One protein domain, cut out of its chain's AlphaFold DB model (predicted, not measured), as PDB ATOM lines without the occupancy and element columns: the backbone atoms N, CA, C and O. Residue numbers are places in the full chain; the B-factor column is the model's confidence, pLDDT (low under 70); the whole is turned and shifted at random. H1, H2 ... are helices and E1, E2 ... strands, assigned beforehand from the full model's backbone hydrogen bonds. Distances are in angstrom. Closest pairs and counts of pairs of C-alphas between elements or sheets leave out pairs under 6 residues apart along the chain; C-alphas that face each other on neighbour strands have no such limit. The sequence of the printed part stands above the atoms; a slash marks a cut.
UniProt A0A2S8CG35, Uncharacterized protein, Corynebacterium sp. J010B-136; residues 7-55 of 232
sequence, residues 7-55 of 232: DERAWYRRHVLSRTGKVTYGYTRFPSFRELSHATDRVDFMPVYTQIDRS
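This is residues 7 to 55 of the 232 residues of an uncharacterized protein of Corynebacterium sp. J010B-136 (UniProt A0A2S8CG35). A two-stranded antiparallel ribbon, E1 beside E2, makes the middle of a drawn-out model, with the helix H1 set crosswise at one end and, at the other end, a loop region that includes the one-turn helix H2. H1 meets the ribbon only near residues 15 and 23, and its residues 7 to 14 stand free; the whole has no globular core. The printed part has 49 residues, with two named helices and two named strands in the order H1, E1, H2, E2, and its class is mixed, helices and strands. It is extended, with a radius of gyration of the C-alphas of 15.4 A, and its spans of 43 by 21 by 12 A only just make a rod.

The sheet is E1, residues 23 to 29, and E2, residues 48 to 54, neighbours that run antiparallel with 153 degrees between their N-to-C directions. C-alphas 26 and 51 face each other at 4.2 A, and so do C-alphas 28 and 49, also at 4.2 A. N 23 and O 54 are within hydrogen-bond range at 2.8 A near one end of the pair, and N 48 and O 29 at 2.8 A near the other. H1, residues 7 to 18, has one pair of C-alphas within 8 A of E1, those of His 15 and Val 23, 7.3 A apart; their centres are 15.9 A apart. H1 and E2 are apart. H1 is also apart from H2, residues 33 to 36. In H1 every O i to N i+4 pair is within hydrogen-bond range; H2 is too short for such a pair, and its one O i to N i+3 pair is within range.

E1 runs from Val 23, with its C-alpha at (14.867, -14.597, -53.470), to Arg 29, over 18.1 A. E2 runs from Val 48 to Arg 54, over 18.5 A, and its last C-alpha is at (15.239, -9.456, -54.803). H1 begins at Asp 7, C-alpha (29.608, -24.538, -52.864), and measures 16.2 A to the C-alpha of Ser 18. H2 goes from Phe 33 to Leu 36.

The two C-alphas farthest apart are those of Ala 10 and Ala 39, at 44.7 A. Without residues 7 to 14 the body still spans 42 by 17 by 13 A. The links from H1 to E1 and from E1 to H2 are tight, and the link from H2 to E2, 11 residues, is long. The printed part has no cut. The mean pLDDT of the printed part is 87.7, and no printed residue is under 70.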
ATOM      1  N   ASP A   7      30.810 -24.528 -53.704       89.88
ATOM      2  CA  ASP A   7      29.608 -24.538 -52.864       89.88
ATOM      3  C   ASP A   7      28.760 -23.274 -53.042       89.88
ATOM      4  O   ASP A   7      27.537 -23.366 -53.118       89.88
ATOM      5  N   GLU A   8      29.381 -22.093 -53.168       88.94
ATOM      6  CA  GLU A   8      28.643 -20.855 -53.442       88.94
ATOM      7  C   GLU A   8      27.984 -20.881 -54.811       88.94
ATOM      8  O   GLU A   8      26.822 -20.493 -54.946       88.94
ATOM      9  N   ARG A   9      28.692 -21.379 -55.826       90.25
ATOM     10  CA  ARG A   9      28.138 -21.501 -57.179       90.25
ATOM     11  C   ARG A   9      26.983 -22.495 -57.219       90.25
ATOM     12  O   ARG A   9      25.968 -22.201 -57.847       90.25
ATOM     13  N   ALA A  10      27.111 -23.632 -56.536       90.56
ATOM     14  CA  ALA A  10      26.041 -24.617 -56.410       90.56
ATOM     15  C   ALA A  10      24.830 -24.028 -55.673       90.56
ATOM     16  O   ALA A  10      23.705 -24.131 -56.161       90.56
ATOM     17  N   TRP A  11      25.064 -23.325 -54.561       88.31
ATOM     18  CA  TRP A  11      24.026 -22.613 -53.818       88.31
ATOM     19  C   TRP A  11      23.303 -21.587 -54.700       88.31
ATOM     20  O   TRP A  11      22.074 -21.608 -54.775       88.31
ATOM     21  N   TYR A  12      24.041 -20.733 -55.416       88.06
ATOM     22  CA  TYR A  12      23.461 -19.721 -56.301       88.06
ATOM     23  C   TYR A  12      22.654 -20.363 -57.429       88.06
ATOM     24  O   TYR A  12      21.510 -19.975 -57.668       88.06
ATOM     25  N   ARG A  13      23.215 -21.386 -58.086       90.69
ATOM     26  CA  ARG A  13      22.542 -22.114 -59.165       90.69
ATOM     27  C   ARG A  13      21.242 -22.741 -58.668       90.69
ATOM     28  O   ARG A  13      20.218 -22.532 -59.307       90.69
ATOM     29  N   ARG A  14      21.244 -23.393 -57.501       90.94
ATOM     30  CA  ARG A  14      20.025 -23.925 -56.871       90.94
ATOM     31  C   ARG A  14      18.958 -22.842 -56.713       90.94
ATOM     32  O   ARG A  14      17.851 -23.020 -57.201       90.94
ATOM     33  N   HIS A  15      19.303 -21.704 -56.105       88.75
ATOM     34  CA  HIS A  15      18.350 -20.617 -55.844       88.75
ATOM     35  C   HIS A  15      17.813 -19.979 -57.124       88.75
ATOM     36  O   HIS A  15      16.642 -19.622 -57.182       88.75
ATOM     37  N   VAL A  16      18.643 -19.831 -58.159       89.38
ATOM     38  CA  VAL A  16      18.182 -19.338 -59.460       89.38
ATOM     39  C   VAL A  16      17.230 -20.346 -60.094       89.38
ATOM     40  O   VAL A  16      16.153 -19.955 -60.536       89.38
ATOM     41  N   LEU A  17      17.600 -21.624 -60.145       90.25
ATOM     42  CA  LEU A  17      16.837 -22.647 -60.855       90.25
ATOM     43  C   LEU A  17      15.493 -22.959 -60.183       90.25
ATOM     44  O   LEU A  17      14.469 -22.989 -60.866       90.25
ATOM     45  N   SER A  18      15.471 -23.098 -58.857       87.69
ATOM     46  CA  SER A  18      14.273 -23.494 -58.107       87.69
ATOM     47  C   SER A  18      13.358 -22.335 -57.705       87.69
ATOM     48  O   SER A  18      12.308 -22.567 -57.102       87.69
ATOM     49  N   ARG A  19      13.704 -21.079 -58.037       87.81
ATOM     50  CA  ARG A  19      12.891 -19.923 -57.631       87.81
ATOM     51  C   ARG A  19      11.459 -20.021 -58.156       87.81
ATOM     52  O   ARG A  19      11.208 -20.267 -59.339       87.81
ATOM     53  N   THR A  20      10.528 -19.721 -57.263       84.75
ATOM     54  CA  THR A  20       9.106 -19.490 -57.553       84.75
ATOM     55  C   THR A  20       8.728 -18.017 -57.386       84.75
ATOM     56  O   THR A  20       7.646 -17.595 -57.794       84.75
ATOM     57  N   GLY A  21       9.644 -17.225 -56.824       85.31
ATOM     58  CA  GLY A  21       9.425 -15.872 -56.344       85.31
ATOM     59  C   GLY A  21      10.691 -15.024 -56.376       85.31
ATOM     60  O   GLY A  21      11.729 -15.411 -56.922       85.31
ATOM     61  N   LYS A  22      10.620 -13.876 -55.702       85.56
ATOM     62  CA  LYS A  22      11.825 -13.170 -55.269       85.56
ATOM     63  C   LYS A  22      12.629 -14.045 -54.309       85.56
ATOM     64  O   LYS A  22      12.059 -14.762 -53.493       85.56
ATOM     65  N   VAL A  23      13.948 -13.944 -54.397       84.94
ATOM     66  CA  VAL A  23      14.867 -14.597 -53.470       84.94
ATOM     67  C   VAL A  23      15.096 -13.661 -52.290       84.94
ATOM     68  O   VAL A  23      15.552 -12.525 -52.464       84.94
ATOM     69  N   THR A  24      14.752 -14.136 -51.098       84.38
ATOM     70  CA  THR A  24      15.014 -13.435 -49.842       84.38
ATOM     71  C   THR A  24      16.460 -13.673 -49.434       84.38
ATOM     72  O   THR A  24      16.914 -14.815 -49.369       84.38
ATOM     73  N   TYR A  25      17.189 -12.604 -49.123       83.69
ATOM     74  CA  TYR A  25      18.493 -12.730 -48.484       83.69
ATOM     75  C   TYR A  25      18.659 -11.708 -47.365       83.69
ATOM     76  O   TYR A  25      18.124 -10.596 -47.412       83.69
ATOM     77  N   GLY A  26      19.403 -12.118 -46.343       87.56
ATOM     78  CA  GLY A  26      19.750 -11.288 -45.204       87.56
ATOM     79  C   GLY A  26      21.154 -10.722 -45.326       87.56
ATOM     80  O   GLY A  26      22.066 -11.406 -45.789       87.56
ATOM     81  N   TYR A  27      21.339  -9.479 -44.903       88.06
ATOM     82  CA  TYR A  27      22.659  -8.882 -44.753       88.06
ATOM     83  C   TYR A  27      22.648  -7.853 -43.630       88.06
ATOM     84  O   TYR A  27      21.625  -7.236 -43.326       88.06
ATOM     85  N   THR A  28      23.806  -7.663 -43.013       92.00
ATOM     86  CA  THR A  28      24.001  -6.592 -42.041       92.00
ATOM     87  C   THR A  28      24.351  -5.313 -42.787       92.00
ATOM     88  O   THR A  28      25.251  -5.306 -43.628       92.00
ATOM     89  N   ARG A  29      23.649  -4.223 -42.480       91.56
ATOM     90  CA  ARG A  29      23.957  -2.887 -42.999       91.56
ATOM     91  C   ARG A  29      23.925  -1.858 -41.887       91.56
ATOM     92  O   ARG A  29      23.285  -2.062 -40.862       91.56
ATOM     93  N   PHE A  30      24.559  -0.721 -42.125       92.69
ATOM     94  CA  PHE A  30      24.326   0.448 -41.291       92.69
ATOM     95  C   PHE A  30      23.004   1.135 -41.684       92.69
ATOM     96  O   PHE A  30      22.604   1.078 -42.861       92.69
ATOM     97  N   PRO A  31      22.310   1.771 -40.725       91.00
ATOM     98  CA  PRO A  31      21.178   2.637 -41.010       91.00
ATOM     99  C   PRO A  31      21.576   3.750 -41.982       91.00
ATOM    100  O   PRO A  31      22.687   4.278 -41.945       91.00
ATOM    101  N   SER A  32      20.661   4.093 -42.880       88.94
ATOM    102  CA  SER A  32      20.815   5.226 -43.790       88.94
ATOM    103  C   SER A  32      20.634   6.544 -43.037       88.94
ATOM    104  O   SER A  32      19.987   6.580 -41.995       88.94
ATOM    105  N   PHE A  33      21.126   7.655 -43.595       89.75
ATOM    106  CA  PHE A  33      20.927   8.982 -42.996       89.75
ATOM    107  C   PHE A  33      19.449   9.275 -42.698       89.75
ATOM    108  O   PHE A  33      19.122   9.779 -41.631       89.75
ATOM    109  N   ARG A  34      18.555   8.867 -43.609       87.94
ATOM    110  CA  ARG A  34      17.105   8.994 -43.442       87.94
ATOM    111  C   ARG A  34      16.592   8.283 -42.187       87.94
ATOM    112  O   ARG A  34      15.715   8.812 -41.517       87.94
ATOM    113  N   GLU A  35      17.135   7.106 -41.881       88.12
ATOM    114  CA  GLU A  35      16.741   6.301 -40.717       88.12
ATOM    115  C   GLU A  35      17.277   6.878 -39.401       88.12
ATOM    116  O   GLU A  35      16.602   6.827 -38.375       88.12
ATOM    117  N   LEU A  36      18.462   7.490 -39.453       90.50
ATOM    118  CA  LEU A  36      19.071   8.204 -38.327       90.50
ATOM    119  C   LEU A  36      18.379   9.542 -38.030       90.50
ATOM    120  O   LEU A  36      18.493  10.066 -36.925       90.50
ATOM    121  N   SER A  37      17.685  10.119 -39.014       88.44
ATOM    122  CA  SER A  37      17.065  11.442 -38.921       88.44
ATOM    123  C   SER A  37      15.543  11.404 -38.746       88.44
ATOM    124  O   SER A  37      14.897  12.442 -38.897       88.44
ATOM    125  N   HIS A  38      14.933  10.239 -38.499       84.25
ATOM    126  CA  HIS A  38      13.487  10.164 -38.285       84.25
ATOM    127  C   HIS A  38      13.069  10.868 -36.983       84.25
ATOM    128  O   HIS A  38      13.713  10.720 -35.947       84.25
ATOM    129  N   ALA A  39      11.961  11.618 -37.033       82.50
ATOM    130  CA  ALA A  39      11.373  12.263 -35.854       82.50
ATOM    131  C   ALA A  39      10.742  11.251 -34.873       82.50
ATOM    132  O   ALA A  39      10.666  11.514 -33.678       82.50
ATOM    133  N   THR A  40      10.321  10.091 -35.382       73.88
ATOM    134  CA  THR A  40       9.760   8.950 -34.642       73.88
ATOM    135  C   THR A  40      10.452   7.670 -35.111       73.88
ATOM    136  O   THR A  40      10.759   7.564 -36.292       73.88
ATOM    137  N   ASP A  41      10.700   6.705 -34.223       79.12
ATOM    138  CA  ASP A  41      11.416   5.450 -34.539       79.12
ATOM    139  C   ASP A  41      12.846   5.657 -35.081       79.12
ATOM    140  O   ASP A  41      13.320   4.939 -35.965       79.12
ATOM    141  N   ARG A  42      13.554   6.662 -34.544       82.69
ATOM    142  CA  ARG A  42      14.966   6.913 -34.854       82.69
ATOM    143  C   ARG A  42      15.810   5.701 -34.470       82.69
ATOM    144  O   ARG A  42      15.796   5.278 -33.317       82.69
ATOM    145  N   VAL A  43      16.589   5.199 -35.420       83.75
ATOM    146  CA  VAL A  43      17.517   4.089 -35.178       83.75
ATOM    147  C   VAL A  43      18.877   4.649 -34.766       83.75
ATOM    148  O   VAL A  43      19.329   5.653 -35.318       83.75
ATOM    149  N   ASP A  44      19.541   4.008 -33.809       87.62
ATOM    150  CA  ASP A  44      20.923   4.339 -33.457       87.62
ATOM    151  C   ASP A  44      21.894   3.896 -34.554       87.62
ATOM    152  O   ASP A  44      21.634   2.953 -35.302       87.62
ATOM    153  N   PHE A  45      23.055   4.546 -34.637       90.62
ATOM    154  CA  PHE A  45      24.096   4.176 -35.594       90.62
ATOM    155  C   PHE A  45      24.825   2.892 -35.164       90.62
ATOM    156  O   PHE A  45      25.959   2.914 -34.691       90.62
ATOM    157  N   MET A  46      24.156   1.756 -35.337       89.88
ATOM    158  CA  MET A  46      24.685   0.419 -35.089       89.88
ATOM    159  C   MET A  46      24.345  -0.522 -36.250       89.88
ATOM    160  O   MET A  46      23.364  -0.281 -36.953       89.88
ATOM    161  N   PRO A  47      25.135  -1.581 -36.502       91.50
ATOM    162  CA  PRO A  47      24.832  -2.536 -37.562       91.50
ATOM    163  C   PRO A  47      23.468  -3.197 -37.333       91.50
ATOM    164  O   PRO A  47      23.238  -3.821 -36.300       91.50
ATOM    165  N   VAL A  48      22.578  -3.100 -38.319       88.38
ATOM    166  CA  VAL A  48      21.250  -3.716 -38.292       88.38
ATOM    167  C   VAL A  48      21.214  -4.851 -39.304       88.38
ATOM    168  O   VAL A  48      21.543  -4.673 -40.482       88.38
ATOM    169  N   TYR A  49      20.802  -6.033 -38.851       90.38
ATOM    170  CA  TYR A  49      20.486  -7.132 -39.751       90.38
ATOM    171  C   TYR A  49      19.157  -6.850 -40.452       90.38
ATOM    172  O   TYR A  49      18.144  -6.589 -39.806       90.38
ATOM    173  N   THR A  50      19.154  -6.898 -41.781       88.81
ATOM    174  CA  THR A  50      17.952  -6.700 -42.590       88.81
ATOM    175  C   THR A  50      17.777  -7.856 -43.563       88.81
ATOM    176  O   THR A  50      18.758  -8.424 -44.044       88.81
ATOM    177  N   GLN A  51      16.527  -8.194 -43.867       88.75
ATOM    178  CA  GLN A  51      16.177  -9.134 -44.923       88.75
ATOM    179  C   GLN A  51      15.473  -8.381 -46.039       88.75
ATOM    180  O   GLN A  51      14.576  -7.577 -45.785       88.75
ATOM    181  N   ILE A  52      15.892  -8.633 -47.277       87.00
ATOM    182  CA  ILE A  52      15.254  -8.045 -48.449       87.00
ATOM    183  C   ILE A  52      14.934  -9.109 -49.490       87.00
ATOM    184  O   ILE A  52      15.664 -10.086 -49.652       87.00
ATOM    185  N   ASP A  53      13.879  -8.846 -50.252       85.94
ATOM    186  CA  ASP A  53      13.476  -9.663 -51.389       85.94
ATOM    187  C   ASP A  53      14.014  -9.062 -52.692       85.94
ATOM    188  O   ASP A  53      13.686  -7.923 -53.055       85.94
ATOM    189  N   ARG A  54      14.793  -9.838 -53.453       86.44
ATOM    190  CA  ARG A  54      15.239  -9.456 -54.803       86.44
ATOM    191  C   ARG A  54      14.636 -10.358 -55.864       86.44
ATOM    192  O   ARG A  54      14.648 -11.576 -55.743       86.44
ATOM    193  N   SER A  55      14.140  -9.746 -56.937       86.94
ATOM    194  CA  SER A  55      13.821 -10.494 -58.155       86.94
ATOM    195  C   SER A  55      15.117 -10.765 -58.918       86.94
ATOM    196  O   SER A  55      15.973  -9.885 -59.014       86.94
TER     197      SER A  55